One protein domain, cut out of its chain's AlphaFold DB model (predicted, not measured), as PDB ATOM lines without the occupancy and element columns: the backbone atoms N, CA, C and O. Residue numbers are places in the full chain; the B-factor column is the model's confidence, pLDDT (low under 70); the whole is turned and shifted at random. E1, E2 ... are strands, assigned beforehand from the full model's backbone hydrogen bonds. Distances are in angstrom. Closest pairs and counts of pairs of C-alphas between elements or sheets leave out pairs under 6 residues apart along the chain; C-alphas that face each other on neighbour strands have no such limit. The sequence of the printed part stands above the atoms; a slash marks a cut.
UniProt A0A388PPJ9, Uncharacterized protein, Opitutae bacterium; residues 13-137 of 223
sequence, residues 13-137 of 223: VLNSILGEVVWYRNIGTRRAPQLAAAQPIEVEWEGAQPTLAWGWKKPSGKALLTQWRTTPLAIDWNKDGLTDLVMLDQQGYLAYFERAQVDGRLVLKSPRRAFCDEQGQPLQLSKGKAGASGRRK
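What this domain is: This is residues 13 to 137 of the 223 residues of an uncharacterized protein of Opitutae bacterium (UniProt A0A388PPJ9). Little regular structure: a small antiparallel sheet, E3 - E4 - E5, lies near the middle of a body made mostly of loops, with two short hairpins, E1 with E2 and E6 with E7. The printed part has 125 residues with eight named strands, E1 to E8 in chain order, and no named helix; 30 residues are in these strands, class all strand. It is compact, with a radius of gyration of the C-alphas of 14.9 A, spanning 41 by 31 by 29 A.

How they stand to each other: E3, residues 73 to 75, E4, 84 to 88, and E5, 94 to 97, form a meander, each strand the antiparallel neighbour of the one before. N 73 and O 86, 3.0 A, and N 95 and O 87, 2.8 A, are within hydrogen-bond range. E5 runs on into E6, residues 99 to 102, at 22 degrees. E6 and E7, residues 105 to 108, form a hairpin, with N 100 and O 107 2.9 A apart. E1, residues 13 to 15, and E2, 21 to 24, form another, with N 14 and O 22 2.8 A apart. E8, residues 115 to 117, pairs with no named strand.

Where its parts are: E1 begins at C-alpha 13 (223.485, 200.791, 190.910); E4 is 13.4 A long; E8 ends at C-alpha 117 (244.186, 215.812, 198.316).

The domain as a whole: The printed part has no cut. The link E2 to E3, 48 residues, is long. No printed residue is under 70 in pLDDT.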
ATOM      1  N   VAL A  13     222.473 200.319 191.867       97.94
ATOM      2  CA  VAL A  13     223.485 200.791 190.910       97.94
ATOM      3  C   VAL A  13     224.692 199.869 191.029       97.94
ATOM      4  O   VAL A  13     225.162 199.615 192.138       97.94
ATOM      5  N   LEU A  14     225.169 199.337 189.906       96.44
ATOM      6  CA  LEU A  14     226.196 198.300 189.848       96.44
ATOM      7  C   LEU A  14     227.264 198.630 188.809       96.44
ATOM      8  O   LEU A  14     226.990 199.205 187.759       96.44
ATOM      9  N   ASN A  15     228.484 198.177 189.085       96.00
ATOM     10  CA  ASN A  15     229.593 198.177 188.142       96.00
ATOM     11  C   ASN A  15     229.858 196.749 187.669       96.00
ATOM     12  O   ASN A  15     230.089 195.850 188.479       96.00
ATOM     13  N   SER A  16     229.831 196.535 186.361       92.75
ATOM     14  CA  SER A  16     230.146 195.235 185.776       92.75
ATOM     15  C   SER A  16     231.654 194.966 185.762       92.75
ATOM     16  O   SER A  16     232.487 195.872 185.855       92.75
ATOM     17  N   ILE A  17     232.020 193.704 185.531       90.19
ATOM     18  CA  ILE A  17     233.418 193.303 185.316       90.19
ATOM     19  C   ILE A  17     234.030 193.906 184.040       90.19
ATOM     20  O   ILE A  17     235.244 193.884 183.871       90.19
ATOM     21  N   LEU A  18     233.202 194.459 183.148       91.75
ATOM     22  CA  LEU A  18     233.636 195.137 181.928       91.75
ATOM     23  C   LEU A  18     233.728 196.659 182.096       91.75
ATOM     24  O   LEU A  18     234.107 197.340 181.146       91.75
ATOM     25  N   GLY A  19     233.393 197.190 183.278       94.44
ATOM     26  CA  GLY A  19     233.426 198.624 183.558       94.44
ATOM     27  C   GLY A  19     232.143 199.376 183.205       94.44
ATOM     28  O   GLY A  19     232.042 200.571 183.476       94.44
ATOM     29  N   GLU A  20     231.157 198.697 182.616       96.12
ATOM     30  CA  GLU A  20     229.826 199.261 182.366       96.12
ATOM     31  C   GLU A  20     229.121 199.501 183.699       96.12
ATOM     32  O   GLU A  20     229.132 198.621 184.570       96.12
ATOM     33  N   VAL A  21     228.510 200.673 183.849       97.88
ATOM     34  CA  VAL A  21     227.719 201.016 185.031       97.88
ATOM     35  C   VAL A  21     226.249 200.947 184.658       97.88
ATOM     36  O   VAL A  21     225.810 201.578 183.696       97.88
ATOM     37  N   VAL A  22     225.498 200.146 185.403       97.88
ATOM     38  CA  VAL A  22     224.077 199.898 185.158       97.88
ATOM     39  C   VAL A  22     223.283 200.112 186.430       97.88
ATOM     40  O   VAL A  22     223.820 199.997 187.533       97.88
ATOM     41  N   TRP A  23     221.993 200.368 186.283       98.31
ATOM     42  CA  TRP A  23     221.066 200.409 187.395       98.31
ATOM     43  C   TRP A  23     219.822 199.568 187.135       98.31
ATOM     44  O   TRP A  23     219.461 199.281 185.994       98.31
ATOM     45  N   TYR A  24     219.198 199.142 188.225       98.56
ATOM     46  CA  TYR A  24     217.974 198.357 188.244       98.56
ATOM     47  C   TYR A  24     216.945 199.138 189.042       98.56
ATOM     48  O   TYR A  24     217.086 199.275 190.261       98.56
ATOM     49  N   ARG A  25     215.915 199.622 188.346       98.38
ATOM     50  CA  ARG A  25     214.808 200.336 188.975       98.38
ATOM     51  C   ARG A  25     213.995 199.398 189.854       98.38
ATOM     52  O   ARG A  25     213.572 198.336 189.385       98.38
ATOM     53  N   ASN A  26     213.705 199.805 191.080       98.44
ATOM     54  CA  ASN A  26     212.734 199.133 191.920       98.44
ATOM     55  C   ASN A  26     211.314 199.561 191.538       98.44
ATOM     56  O   ASN A  26     210.821 200.615 191.919       98.44
ATOM     57  N   ILE A  27     210.630 198.698 190.799       98.12
ATOM     58  CA  ILE A  27     209.234 198.878 190.390       98.12
ATOM     59  C   ILE A  27     208.233 198.343 191.424       98.12
ATOM     60  O   ILE A  27     207.030 198.530 191.258       98.12
ATOM     61  N   GLY A  28     208.721 197.701 192.489       97.31
ATOM     62  CA  GLY A  28     207.918 197.216 193.607       97.31
ATOM     63  C   GLY A  28     207.771 198.262 194.713       97.31
ATOM     64  O   GLY A  28     207.503 199.442 194.467       97.31
ATOM     65  N   THR A  29     207.953 197.816 195.957       95.88
ATOM     66  CA  THR A  29     207.927 198.668 197.156       95.88
ATOM     67  C   THR A  29     209.227 198.542 197.945       95.88
ATOM     68  O   THR A  29     210.035 197.645 197.713       95.88
ATOM     69  N   ARG A  30     209.420 199.401 198.952       92.31
ATOM     70  CA  ARG A  30     210.582 199.314 199.850       92.31
ATOM     71  C   ARG A  30     210.653 197.994 200.635       92.31
ATOM     72  O   ARG A  30     211.748 197.532 200.925       92.31
ATOM     73  N   ARG A  31     209.508 197.394 200.996       94.62
ATOM     74  CA  ARG A  31     209.444 196.137 201.779       94.62
ATOM     75  C   ARG A  31     209.344 194.878 200.917       94.62
ATOM     76  O   ARG A  31     209.626 193.791 201.401       94.62
ATOM     77  N   ALA A  32     208.943 195.029 199.660       96.12
ATOM     78  CA  ALA A  32     208.867 193.961 198.674       96.12
ATOM     79  C   ALA A  32     209.422 194.502 197.346       96.12
ATOM     80  O   ALA A  32     208.641 194.935 196.490       96.12
ATOM     81  N   PRO A  33     210.759 194.591 197.212       96.44
ATOM     82  CA  PRO A  33     211.380 195.142 196.018       96.44
ATOM     83  C   PRO A  33     211.175 194.207 194.827       96.44
ATOM     84  O   PRO A  33     211.289 192.987 194.944       96.44
ATOM     85  N   GLN A  34     210.916 194.798 193.666       98.06
ATOM     86  CA  GLN A  34     210.901 194.103 192.386       98.06
ATOM     87  C   GLN A  34     211.759 194.910 191.425       98.06
ATOM     88  O   GLN A  34     211.502 196.092 191.224       98.06
ATOM     89  N   LEU A  35     212.782 194.289 190.851       98.19
ATOM     90  CA  LEU A  35     213.730 194.982 189.987       98.19
ATOM     91  C   LEU A  35     213.331 194.830 188.519       98.19
ATOM     92  O   LEU A  35     213.088 193.718 188.048       98.19
ATOM     93  N   ALA A  36     213.273 195.950 187.804       98.44
ATOM     94  CA  ALA A  36     213.160 195.963 186.352       98.44
ATOM     95  C   ALA A  36     214.468 195.493 185.688       98.44
ATOM     96  O   ALA A  36     215.482 195.274 186.351       98.44
ATOM     97  N   ALA A  37     214.453 195.348 184.360       98.31
ATOM     98  CA  ALA A  37     215.659 195.037 183.600       98.31
ATOM     99  C   ALA A  37     216.735 196.121 183.779       98.31
ATOM    100  O   ALA A  37     216.420 197.301 183.947       98.31
ATOM    101  N   ALA A  38     218.001 195.702 183.710       97.81
ATOM    102  CA  ALA A  38     219.146 196.594 183.821       97.81
ATOM    103  C   ALA A  38     219.112 197.684 182.741       97.81
ATOM    104  O   ALA A  38     218.879 197.397 181.566       97.81
ATOM    105  N   GLN A  39     219.417 198.914 183.136       97.81
ATOM    106  CA  GLN A  39     219.575 200.058 182.242       97.81
ATOM    107  C   GLN A  39     220.974 200.652 182.415       97.81
ATOM    108  O   GLN A  39     221.494 200.645 183.532       97.81
ATOM    109  N   PRO A  40     221.614 201.163 181.351       98.06
ATOM    110  CA  PRO A  40     222.880 201.862 181.503       98.06
ATOM    111  C   PRO A  40     222.693 203.131 182.340       98.06
ATOM    112  O   PRO A  40     221.669 203.808 182.257       98.06
ATOM    113  N   ILE A  41     223.709 203.474 183.124       98.38
ATOM    114  CA  ILE A  41     223.859 204.840 183.617       98.38
ATOM    115  C   ILE A  41     224.289 205.694 182.430       98.38
ATOM    116  O   ILE A  41     225.357 205.468 181.862       98.38
ATOM    117  N   GLU A  42     223.461 206.656 182.048       98.31
ATOM    118  CA  GLU A  42     223.758 207.583 180.961       98.31
ATOM    119  C   GLU A  42     224.276 208.912 181.506       98.31
ATOM    120  O   GLU A  42     223.775 209.421 182.506       98.31
ATOM    121  N   VAL A  43     225.286 209.461 180.832       98.69
ATOM    122  CA  VAL A  43     225.904 210.746 181.163       98.69
ATOM    123  C   VAL A  43     225.728 211.699 179.983       98.69
ATOM    124  O   VAL A  43     225.958 211.339 178.826       98.69
ATOM    125  N   GLU A  44     225.348 212.937 180.278       98.19
ATOM    126  CA  GLU A  44     225.389 214.053 179.341       98.19
ATOM    127  C   GLU A  44     226.846 214.503 179.162       98.19
ATOM    128  O   GLU A  44     227.371 215.339 179.905       98.19
ATOM    129  N   TRP A  45     227.526 213.865 178.204       97.75
ATOM    130  CA  TRP A  45     228.942 214.088 177.915       97.75
ATOM    131  C   TRP A  45     229.200 215.431 177.212       97.75
ATOM    132  O   TRP A  45     228.640 215.725 176.157       97.75
ATOM    133  N   GLU A  46     230.136 216.205 177.752       96.88
ATOM    134  CA  GLU A  46     230.765 217.361 177.131       96.88
ATOM    135  C   GLU A  46     231.838 216.841 176.168       96.88
ATOM    136  O   GLU A  46     233.012 216.686 176.501       96.88
ATOM    137  N   GLY A  47     231.400 216.492 174.958       94.88
ATOM    138  CA  GLY A  47     232.234 215.840 173.953       94.88
ATOM    139  C   GLY A  47     232.165 214.313 174.020       94.88
ATOM    140  O   GLY A  47     231.185 213.730 174.477       94.88
ATOM    141  N   ALA A  48     233.187 213.640 173.493       95.12
ATOM    142  CA  ALA A  48     233.227 212.181 173.486       95.12
ATOM    143  C   ALA A  48     233.629 211.632 174.861       95.12
ATOM    144  O   ALA A  48     234.620 212.078 175.443       95.12
ATOM    145  N   GLN A  49     232.920 210.605 175.341       96.75
ATOM    146  CA  GLN A  49     233.333 209.873 176.537       96.75
ATOM    147  C   GLN A  49     234.766 209.320 176.370       96.75
ATOM    148  O   GLN A  49     235.048 208.655 175.362       96.75
ATOM    149  N   PRO A  50     235.660 209.508 177.360       95.50
ATOM    150  CA  PRO A  50     236.981 208.895 177.347       95.50
ATOM    151  C   PRO A  50     236.919 207.365 177.279       95.50
ATOM    152  O   PRO A  50     236.010 206.725 177.801       95.50
ATOM    153  N   THR A  51     237.927 206.745 176.667       94.94
ATOM    154  CA  THR A  51     238.021 205.278 176.600       94.94
ATOM    155  C   THR A  51     239.029 204.738 177.610       94.94
ATOM    156  O   THR A  51     239.977 205.426 177.993       94.94
ATOM    157  N   LEU A  52     238.865 203.478 178.014       94.38
ATOM    158  CA  LEU A  52     239.888 202.770 178.778       94.38
ATOM    159  C   LEU A  52     241.116 202.531 177.890       94.38
ATOM    160  O   LEU A  52     241.029 201.862 176.859       94.38
ATOM    161  N   ALA A  53     242.278 203.031 178.315       92.38
ATOM    162  CA  ALA A  53     243.522 202.955 177.540       92.38
ATOM    163  C   ALA A  53     244.060 201.523 177.335       92.38
ATOM    164  O   ALA A  53     244.984 201.312 176.556       92.38
ATOM    165  N   TRP A  54     243.527 200.546 178.064       87.75
ATOM    166  CA  TRP A  54     244.071 199.189 178.187       87.75
ATOM    167  C   TRP A  54     243.022 198.097 177.910       87.75
ATOM    168  O   TRP A  54     243.271 196.925 178.184       87.75
ATOM    169  N   GLY A  55     241.854 198.468 177.373       82.94
ATOM    170  CA  GLY A  55     240.737 197.561 177.108       82.94
ATOM    171  C   GLY A  55     240.227 197.632 175.667       82.94
ATOM    172  O   GLY A  55     240.291 198.669 175.002       82.94
ATOM    173  N   TRP A  56     239.686 196.508 175.192       90.31
ATOM    174  CA  TRP A  56     239.026 196.415 173.887       90.31
ATOM    175  C   TRP A  56     237.615 197.020 173.905       90.31
ATOM    176  O   TRP A  56     237.161 197.538 172.887       90.31
ATOM    177  N   LYS A  57     236.934 196.993 175.058       93.69
ATOM    178  CA  LYS A  57     235.594 197.562 175.233       93.69
ATOM    179  C   LYS A  57     235.633 199.074 175.003       93.69
ATOM    180  O   LYS A  57     236.490 199.772 175.550       93.69
ATOM    181  N   LYS A  58     234.703 199.574 174.189       94.81
ATOM    182  CA  LYS A  58     234.533 201.000 173.891       94.81
ATOM    183  C   LYS A  58     233.183 201.502 174.413       94.81
ATOM    184  O   LYS A  58     232.255 200.696 174.515       94.81
ATOM    185  N   PRO A  59     233.085 202.800 174.755       95.25
ATOM    186  CA  PRO A  59     231.820 203.467 175.034       95.25
ATOM    187  C   PRO A  59     230.751 203.195 173.976       95.25
ATOM    188  O   PRO A  59     231.071 203.074 172.792       95.25
ATOM    189  N   SER A  60     229.485 203.158 174.390       95.06
ATOM    190  CA  SER A  60     228.339 203.082 173.484       95.06
ATOM    191  C   SER A  60     227.310 204.139 173.875       95.06
ATOM    192  O   SER A  60     226.835 204.148 175.009       95.06
ATOM    193  N   GLY A  61     226.992 205.048 172.950       96.12
ATOM    194  CA  GLY A  61     226.080 206.161 173.217       96.12
ATOM    195  C   GLY A  61     226.499 206.971 174.448       96.12
ATOM    196  O   GLY A  61     227.672 207.313 174.603       96.12
ATOM    197  N   LYS A  62     225.533 207.248 175.330       97.69
ATOM    198  CA  LYS A  62     225.746 207.972 176.593       97.69
ATOM    199  C   LYS A  62     226.129 207.068 177.769       97.69
ATOM    200  O   LYS A  62     226.450 207.588 178.836       97.69
ATOM    201  N   ALA A  63     226.114 205.746 177.587       98.12
ATOM    202  CA  ALA A  63     226.335 204.789 178.665       98.12
ATOM    203  C   ALA A  63     227.746 204.919 179.258       98.12
ATOM    204  O   ALA A  63     228.742 204.850 178.532       98.12
ATOM    205  N   LEU A  64     227.832 205.076 180.578       98.38
ATOM    206  CA  LEU A  64     229.084 205.197 181.315       98.38
ATOM    207  C   LEU A  64     229.889 203.891 181.248       98.38
ATOM    208  O   LEU A  64     229.452 202.829 181.701       98.38
ATOM    209  N   LEU A  65     231.105 204.002 180.718       97.62
ATOM    210  CA  LEU A  65     232.138 202.980 180.734       97.62
ATOM    211  C   LEU A  65     233.336 203.511 181.521       97.62
ATOM    212  O   LEU A  65     234.006 204.446 181.084       97.62
ATOM    213  N   THR A  66     233.635 202.886 182.655       96.50
ATOM    214  CA  THR A  66     234.746 203.275 183.528       96.50
ATOM    215  C   THR A  66     235.562 202.065 183.993       96.50
ATOM    216  O   THR A  66     235.430 200.972 183.450       96.50
ATOM    217  N   GLN A  67     236.473 202.244 184.947       95.38
ATOM    218  CA  GLN A  67     237.239 201.152 185.536       95.38
ATOM    219  C   GLN A  67     236.321 200.125 186.214       95.38
ATOM    220  O   GLN A  67     235.315 200.473 186.833       95.38
ATOM    221  N   TRP A  68     236.666 198.845 186.085       92.88
ATOM    222  CA  TRP A  68     235.878 197.745 186.639       92.88
ATOM    223  C   TRP A  68     236.187 197.485 188.113       92.88
ATOM    224  O   TRP A  68     237.234 197.872 188.625       92.88
ATOM    225  N   ARG A  69     235.317 196.731 188.794       90.00
ATOM    226  CA  ARG A  69     235.475 196.375 190.217       90.00
ATOM    227  C   ARG A  69     235.622 197.610 191.116       90.00
ATOM    228  O   ARG A  69     236.377 197.582 192.089       90.00
ATOM    229  N   THR A  70     234.910 198.676 190.774       93.38
ATOM    230  CA  THR A  70     234.790 199.874 191.600       93.38
ATOM    231  C   THR A  70     233.380 199.951 192.161       93.38
ATOM    232  O   THR A  70     232.414 199.736 191.432       93.38
ATOM    233  N   THR A  71     233.248 200.269 193.448       93.25
ATOM    234  CA  THR A  71     231.934 200.488 194.072       93.25
ATOM    235  C   THR A  71     231.358 201.831 193.610       93.25
ATOM    236  O   THR A  71     231.981 202.856 193.889       93.25
ATOM    237  N   PRO A  72     230.215 201.868 192.894       96.12
ATOM    238  CA  PRO A  72     229.532 203.121 192.596       96.12
ATOM    239  C   PRO A  72     228.882 203.673 193.868       96.12
ATOM    240  O   PRO A  72     228.180 202.948 194.578       96.12
ATOM    241  N   LEU A  73     229.091 204.957 194.140       97.38
ATOM    242  CA  LEU A  73     228.451 205.663 195.244       97.38
ATOM    243  C   LEU A  73     227.337 206.539 194.673       97.38
ATOM    244  O   LEU A  73     227.613 207.564 194.059       97.38
ATOM    245  N   ALA A  74     226.089 206.108 194.842       97.88
ATOM    246  CA  ALA A  74     224.917 206.904 194.496       97.88
ATOM    247  C   ALA A  74     224.422 207.614 195.762       97.88
ATOM    248  O   ALA A  74     223.933 206.952 196.679       97.88
ATOM    249  N   ILE A  75     224.641 208.924 195.849       97.25
ATOM    250  CA  ILE A  75     224.457 209.720 197.070       97.25
ATOM    251  C   ILE A  75     224.260 211.192 196.707       97.25
ATOM    252  O   ILE A  75     224.868 211.657 195.752       97.25
ATOM    253  N   ASP A  76     223.448 211.922 197.467       97.62
ATOM    254  CA  ASP A  76     223.387 213.387 197.398       97.62
ATOM    255  C   ASP A  76     224.650 213.978 198.044       97.62
ATOM    256  O   ASP A  76     224.733 214.144 199.264       97.62
ATOM    257  N   TRP A  77     225.695 214.181 197.237       97.62
ATOM    258  CA  TRP A  77     226.998 214.608 197.742       97.62
ATOM    259  C   TRP A  77     227.033 216.119 197.984       97.62
ATOM    260  O   TRP A  77     227.641 216.589 198.950       97.62
ATOM    261  N   ASN A  78     226.416 216.890 197.087       96.81
ATOM    262  CA  ASN A  78     226.400 218.351 197.150       96.81
ATOM    263  C   ASN A  78     225.282 218.915 198.055       96.81
ATOM    264  O   ASN A  78     225.281 220.123 198.305       96.81
ATOM    265  N   LYS A  79     224.413 218.051 198.600       96.12
ATOM    266  CA  LYS A  79     223.288 218.376 199.491       96.12
ATOM    267  C   LYS A  79     222.193 219.196 198.801       96.12
ATOM    268  O   LYS A  79     221.569 220.045 199.444       96.12
ATOM    269  N   ASP A  80     221.971 218.980 197.505       97.00
ATOM    270  CA  ASP A  80     220.922 219.655 196.730       97.00
ATOM    271  C   ASP A  80     219.596 218.872 196.659       97.00
ATOM    272  O   ASP A  80     218.606 219.363 196.109       97.00
ATOM    273  N   GLY A  81     219.549 217.686 197.274       96.88
ATOM    274  CA  GLY A  81     218.396 216.792 197.292       96.88
ATOM    275  C   GLY A  81     218.338 215.819 196.115       96.88
ATOM    276  O   GLY A  81     217.364 215.068 196.015       96.88
ATOM    277  N   LEU A  82     219.333 215.808 195.223       98.25
ATOM    278  CA  LEU A  82     219.410 214.903 194.084       98.25
ATOM    279  C   LEU A  82     220.487 213.831 194.288       98.25
ATOM    280  O   LEU A  82     221.583 214.079 194.771       98.25
ATOM    281  N   THR A  83     220.193 212.603 193.861       98.44
ATOM    282  CA  THR A  83     221.158 211.499 193.943       98.44
ATOM    283  C   THR A  83     222.220 211.615 192.843       98.44
ATOM    284  O   THR A  83     221.968 211.265 191.679       98.44
ATOM    285  N   ASP A  84     223.416 212.061 193.231       98.62
ATOM    286  CA  ASP A  84     224.620 212.113 192.397       98.62
ATOM    287  C   ASP A  84     225.264 210.733 192.219       98.62
ATOM    288  O   ASP A  84     224.906 209.755 192.882       98.62
ATOM    289  N   LEU A  85     226.274 210.659 191.346       98.69
ATOM    290  CA  LEU A  85     227.183 209.519 191.264       98.69
ATOM    291  C   LEU A  85     228.624 209.945 191.567       98.69
ATOM    292  O   LEU A  85     229.198 210.818 190.918       98.69
ATOM    293  N   VAL A  86     229.250 209.252 192.513       98.44
ATOM    294  CA  VAL A  86     230.685 209.334 192.793       98.44
ATOM    295  C   VAL A  86     231.329 208.005 192.426       98.44
ATOM    296  O   VAL A  86     230.957 206.937 192.917       98.44
ATOM    297  N   MET A  87     232.285 208.056 191.502       97.19
ATOM    298  CA  MET A  87     232.914 206.857 190.957       97.19
ATOM    299  C   MET A  87     234.281 207.180 190.370       97.19
ATOM    300  O   MET A  87     234.576 208.331 190.062       97.19
ATOM    301  N   LEU A  88     235.129 206.167 190.183       97.56
ATOM    302  CA  LEU A  88     236.348 206.371 189.408       97.56
ATOM    303  C   LEU A  88     236.013 206.736 187.958       97.56
ATOM    304  O   LEU A  88     235.088 206.165 187.380       97.56
ATOM    305  N   ASP A  89     236.795 207.630 187.364       97.25
ATOM    306  CA  ASP A  89     236.850 207.842 185.920       97.25
ATOM    307  C   ASP A  89     237.746 206.792 185.234       97.25
ATOM    308  O   ASP A  89     238.371 205.939 185.872       97.25
ATOM    309  N   GLN A  90     237.850 206.864 183.909       96.25
ATOM    310  CA  GLN A  90     238.598 205.913 183.083       96.25
ATOM    311  C   GLN A  90     240.102 205.880 183.412       96.25
ATOM    312  O   GLN A  90     240.774 204.871 183.180       96.25
ATOM    313  N   GLN A  91     240.638 206.963 183.980       96.38
ATOM    314  CA  GLN A  91     242.032 207.085 184.411       96.38
ATOM    315  C   GLN A  91     242.219 206.758 185.905       96.38
ATOM    316  O   GLN A  91     243.352 206.759 186.386       96.38
ATOM    317  N   GLY A  92     241.134 206.414 186.603       96.88
ATOM    318  CA  GLY A  92     241.118 205.942 187.982       96.88
ATOM    319  C   GLY A  92     241.167 207.057 189.018       96.88
ATOM    320  O   GLY A  92     241.543 206.804 190.165       96.88
ATOM    321  N   TYR A  93     240.799 208.274 188.616       98.31
ATOM    322  CA  TYR A  93     240.539 209.374 189.537       98.31
ATOM    323  C   TYR A  93     239.137 209.268 190.099       98.31
ATOM    324  O   TYR A  93     238.213 208.981 189.346       98.31
ATOM    325  N   LEU A  94     238.963 209.539 191.390       98.56
ATOM    326  CA  LEU A  94     237.629 209.710 191.948       98.56
ATOM    327  C   LEU A  94     236.992 210.952 191.316       98.56
ATOM    328  O   LEU A  94     237.542 212.054 191.380       98.56
ATOM    329  N   ALA A  95     235.859 210.753 190.656       98.50
ATOM    330  CA  ALA A  95     235.164 211.763 189.884       98.50
ATOM    331  C   ALA A  95     233.736 211.943 190.391       98.50
ATOM    332  O   ALA A  95     233.090 211.005 190.867       98.50
ATOM    333  N   TYR A  96     233.272 213.183 190.283       98.75
ATOM    334  CA  TYR A  96     231.935 213.611 190.647       98.75
ATOM    335  C   TYR A  96     231.098 213.760 189.386       98.75
ATOM    336  O   TYR A  96     231.452 214.551 188.508       98.75
ATOM    337  N   PHE A  97     230.013 213.003 189.311       98.75
ATOM    338  CA  PHE A  97     228.998 213.092 188.277       98.75
ATOM    339  C   PHE A  97     227.755 213.706 188.920       98.75
ATOM    340  O   PHE A  97     227.016 213.034 189.641       98.75
ATOM    341  N   GLU A  98     227.573 215.000 188.692       98.62
ATOM    342  CA  GLU A  98     226.498 215.785 189.294       98.62
ATOM    343  C   GLU A  98     225.150 215.430 188.674       98.62
ATOM    344  O   GLU A  98     225.000 215.429 187.445       98.62
ATOM    345  N   ARG A  99     224.158 215.163 189.514       98.50
ATOM    346  CA  ARG A  99     222.772 215.053 189.095       98.50
ATOM    347  C   ARG A  99     222.167 216.444 188.962       98.50
ATOM    348  O   ARG A  99     222.410 217.328 189.766       98.50
ATOM    349  N   ALA A 100     221.347 216.646 187.936       98.06
ATOM    350  CA  ALA A 100     220.603 217.886 187.766       98.06
ATOM    351  C   ALA A 100     219.226 217.646 187.149       98.06
ATOM    352  O   ALA A 100     218.997 216.643 186.474       98.06
ATOM    353  N   GLN A 101     218.327 218.606 187.349       97.25
ATOM    354  CA  GLN A 101     217.059 218.703 186.631       97.25
ATOM    355  C   GLN A 101     217.217 219.667 185.452       97.25
ATOM    356  O   GLN A 101     217.526 220.842 185.645       97.25
ATOM    357  N   VAL A 102     216.992 219.179 184.235       96.75
ATOM    358  CA  VAL A 102     217.011 219.977 183.000       96.75
ATOM    359  C   VAL A 102     215.736 219.670 182.225       96.75
ATOM    360  O   VAL A 102     215.448 218.509 181.943       96.75
ATOM    361  N   ASP A 103     214.939 220.700 181.931       95.44
ATOM    362  CA  ASP A 103     213.660 220.585 181.210       95.44
ATOM    363  C   ASP A 103     212.715 219.506 181.782       95.44
ATOM    364  O   ASP A 103     212.061 218.754 181.055       95.44
ATOM    365  N   GLY A 104     212.665 219.405 183.115       93.31
ATOM    366  CA  GLY A 104     211.830 218.437 183.836       93.31
ATOM    367  C   GLY A 104     212.341 216.993 183.797       93.31
ATOM    368  O   GLY A 104     211.576 216.073 184.088       93.31
ATOM    369  N   ARG A 105     213.604 216.773 183.415       95.12
ATOM    370  CA  ARG A 105     214.252 215.457 183.399       95.12
ATOM    371  C   ARG A 105     215.497 215.449 184.275       95.12
ATOM    372  O   ARG A 105     216.309 216.371 184.227       95.12
ATOM    373  N   LEU A 106     215.684 214.344 184.989       97.31
ATOM    374  CA  LEU A 106     216.926 214.058 185.694       97.31
ATOM    375  C   LEU A 106     218.020 213.677 184.695       97.31
ATOM    376  O   LEU A 106     217.898 212.684 183.979       97.31
ATOM    377  N   VAL A 107     219.114 214.431 184.699       98.25
ATOM    378  CA  VAL A 107     220.300 214.190 183.872       98.25
ATOM    379  C   VAL A 107     221.537 214.077 184.747       98.25
ATOM    380  O   VAL A 107     221.651 214.765 185.759       98.25
ATOM    381  N   LEU A 108     222.470 213.217 184.355       98.56
ATOM    382  CA  LEU A 108     223.769 213.103 185.003       98.56
ATOM    383  C   LEU A 108     224.795 213.865 184.161       98.56
ATOM    384  O   LEU A 108     225.005 213.532 182.995       98.56
ATOM    385  N   LYS A 109     225.396 214.914 184.719       98.62
ATOM    386  CA  LYS A 109     226.354 215.770 184.014       98.62
ATOM    387  C   LYS A 109     227.686 215.060 183.798       98.62
ATOM    388  O   LYS A 109     228.026 214.086 184.476       98.62
ATOM    389  N   SER A 110     228.466 215.600 182.866       98.31
ATOM    390  CA  SER A 110     229.849 215.183 182.651       98.31
ATOM    391  C   SER A 110     230.670 215.197 183.936       98.31
ATOM    392  O   SER A 110     230.532 216.121 184.743       98.31
ATOM    393  N   PRO A 111     231.545 214.193 184.135       98.31
ATOM    394  CA  PRO A 111     232.313 214.098 185.356       98.31
ATOM    395  C   PRO A 111     233.342 215.208 185.472       98.31
ATOM    396  O   PRO A 111     234.034 215.555 184.514       98.31
ATOM    397  N   ARG A 112     233.550 215.649 186.707       97.94
ATOM    398  CA  ARG A 112     234.680 216.495 187.087       97.94
ATOM    399  C   ARG A 112     235.470 215.856 188.219       97.94
ATOM    400  O   ARG A 112     234.919 215.230 189.123       97.94
ATOM    401  N   ARG A 113     236.788 216.035 188.192       98.25
ATOM    402  CA  ARG A 113     237.699 215.573 189.249       98.25
ATOM    403  C   ARG A 113     237.692 216.551 190.419       98.25
ATOM    404  O   ARG A 113     238.639 217.306 190.610       98.25
ATOM    405  N   ALA A 114     236.578 216.577 191.142       98.31
ATOM    406  CA  ALA A 114     236.359 217.493 192.257       98.31
ATOM    407  C   ALA A 114     236.897 216.967 193.598       98.31
ATOM    408  O   ALA A 114     236.967 217.732 194.555       98.31
ATOM    409  N   PHE A 115     237.271 215.686 193.669       98.69
ATOM    410  CA  PHE A 115     237.850 215.054 194.852       98.69
ATOM    411  C   PHE A 115     239.366 215.134 194.790       98.69
ATOM    412  O   PHE A 115     239.979 214.565 193.882       98.69
ATOM    413  N   CYS A 116     239.971 215.813 195.753       98.56
ATOM    414  CA  CYS A 116     241.395 216.093 195.728       98.56
ATOM    415  C   CYS A 116     242.060 215.905 197.095       98.56
ATOM    416  O   CYS A 116     241.402 215.971 198.127       98.56
ATOM    417  N   ASP A 117     243.378 215.746 197.101       98.19
ATOM    418  CA  ASP A 117     244.186 215.812 198.316       98.19
ATOM    419  C   ASP A 117     244.305 217.249 198.863       98.19
ATOM    420  O   ASP A 117     243.865 218.226 198.234       98.19
ATOM    421  N   GLU A 118     244.927 217.370 200.041       96.81
ATOM    422  CA  GLU A 118     245.229 218.640 200.714       96.81
ATOM    423  C   GLU A 118     246.084 219.595 199.863       96.81
ATOM    424  O   GLU A 118     246.017 220.808 200.054       96.81
ATOM    425  N   GLN A 119     246.868 219.087 198.907       96.88
ATOM    426  CA  GLN A 119     247.775 219.889 198.082       96.88
ATOM    427  C   GLN A 119     247.133 220.435 196.808       96.88
ATOM    428  O   GLN A 119     247.782 221.186 196.078       96.88
ATOM    429  N   GLY A 120     245.893 220.071 196.488       97.06
ATOM    430  CA  GLY A 120     245.297 220.508 195.228       97.06
ATOM    431  C   GLY A 120     244.912 219.377 194.291       97.06
ATOM    432  O   GLY A 120     244.024 219.571 193.458       97.06
ATOM    433  N   GLN A 121     245.566 218.227 194.406       98.38
ATOM    434  CA  GLN A 121     245.660 217.261 193.322       98.38
ATOM    435  C   GLN A 121     244.485 216.286 193.338       98.38
ATOM    436  O   GLN A 121     244.154 215.748 194.391       98.38
ATOM    437  N   PRO A 122     243.859 216.011 192.182       98.56
ATOM    438  CA  PRO A 122     242.822 214.995 192.078       98.56
ATOM    439  C   PRO A 122     243.230 213.629 192.639       98.56
ATOM    440  O   PRO A 122     244.293 213.101 192.300       98.56
ATOM    441  N   LEU A 123     242.346 213.013 193.424       98.31
ATOM    442  CA  LEU A 123     242.577 211.707 194.040       98.31
ATOM    443  C   LEU A 123     242.571 210.595 192.988       98.31
ATOM    444  O   LEU A 123     241.518 210.107 192.580       98.31
ATOM    445  N   GLN A 124     243.758 210.157 192.566       97.62
ATOM    446  CA  GLN A 124     243.912 208.993 191.694       97.62
ATOM    447  C   GLN A 124     243.982 207.701 192.505       97.62
ATOM    448  O   GLN A 124     245.064 207.192 192.806       97.62
ATOM    449  N   LEU A 125     242.818 207.154 192.844       95.88
ATOM    450  CA  LEU A 125     242.735 205.960 193.679       95.88
ATOM    451  C   LEU A 125     243.191 204.699 192.937       95.88
ATOM    452  O   LEU A 125     243.698 203.782 193.573       95.88
ATOM    453  N   SER A 126     243.073 204.615 191.610       94.62
ATOM    454  CA  SER A 126     243.537 203.437 190.862       94.62
ATOM    455  C   SER A 126     244.406 203.804 189.666       94.62
ATOM    456  O   SER A 126     243.959 204.402 188.697       94.62
ATOM    457  N   LYS A 127     245.680 203.411 189.715       94.38
ATOM    458  CA  LYS A 127     246.638 203.594 188.608       94.38
ATOM    459  C   LYS A 127     246.796 202.332 187.756       94.38
ATOM    460  O   LYS A 127     247.445 202.360 186.710       94.38
ATOM    461  N   GLY A 128     246.236 201.218 188.231       91.19
ATOM    462  CA  GLY A 128     246.333 199.915 187.593       91.19
ATOM    463  C   GLY A 128     245.635 199.888 186.237       91.19
ATOM    464  O   GLY A 128     244.641 200.571 185.999       91.19
ATOM    465  N   LYS A 129     246.170 199.071 185.334       92.00
ATOM    466  CA  LYS A 129     245.627 198.838 183.994       92.00
ATOM    467  C   LYS A 129     245.173 197.388 183.873       92.00
ATOM    468  O   LYS A 129     245.659 196.528 184.610       92.00
ATOM    469  N   ALA A 130     244.285 197.113 182.922       89.69
ATOM    470  CA  ALA A 130     243.741 195.780 182.671       89.69
ATOM    471  C   ALA A 130     243.311 195.125 183.988       89.69
ATOM    472  O   ALA A 130     242.599 195.747 184.773       89.69
ATOM    473  N   GLY A 131     243.756 193.899 184.272       88.62
ATOM    474  CA  GLY A 131     243.355 193.142 185.463       88.62
ATOM    475  C   GLY A 131     243.542 193.870 186.804       88.62
ATOM    476  O   GLY A 131     242.860 193.515 187.768       88.62
ATOM    477  N   ALA A 132     244.417 194.879 186.866       90.00
ATOM    478  CA  ALA A 132     244.682 195.696 188.051       90.00
ATOM    479  C   ALA A 132     243.840 196.985 188.136       90.00
ATOM    480  O   ALA A 132     243.978 197.729 189.101       90.00
ATOM    481  N   SER A 133     243.001 197.276 187.140       92.75
ATOM    482  CA  SER A 133     242.168 198.478 187.118       92.75
ATOM    483  C   SER A 133     241.014 198.438 188.121       92.75
ATOM    484  O   SER A 133     240.458 197.374 188.399       92.75
ATOM    485  N   GLY A 134     240.662 199.626 188.621       90.44
ATOM    486  CA  GLY A 134     239.601 199.886 189.574       90.44
ATOM    487  C   GLY A 134     239.983 199.258 190.890       90.44
ATOM    488  O   GLY A 134     240.856 199.804 191.561       90.44
ATOM    489  N   ARG A 135     239.400 198.099 191.219       89.31
ATOM    490  CA  ARG A 135     239.652 197.364 192.477       89.31
ATOM    491  C   ARG A 135     239.563 198.278 193.703       89.31
ATOM    492  O   ARG A 135     240.386 198.204 194.615       89.31
ATOM    493  N   ARG A 136     238.575 199.175 193.687       93.06
ATOM    494  CA  ARG A 136     238.319 200.115 194.776       93.06
ATOM    495  C   ARG A 136     236.947 199.889 195.373       93.06
ATOM    496  O   ARG A 136     235.928 199.985 194.687       93.06
ATOM    497  N   LYS A 137     236.935 199.617 196.670       92.50
ATOM    498  CA  LYS A 137     235.723 199.600 197.479       92.50
ATOM    499  C   LYS A 137     235.716 200.845 198.342       92.50
ATOM    500  O   LYS A 137     236.726 201.179 198.958       92.50
TER     501      LYS A 137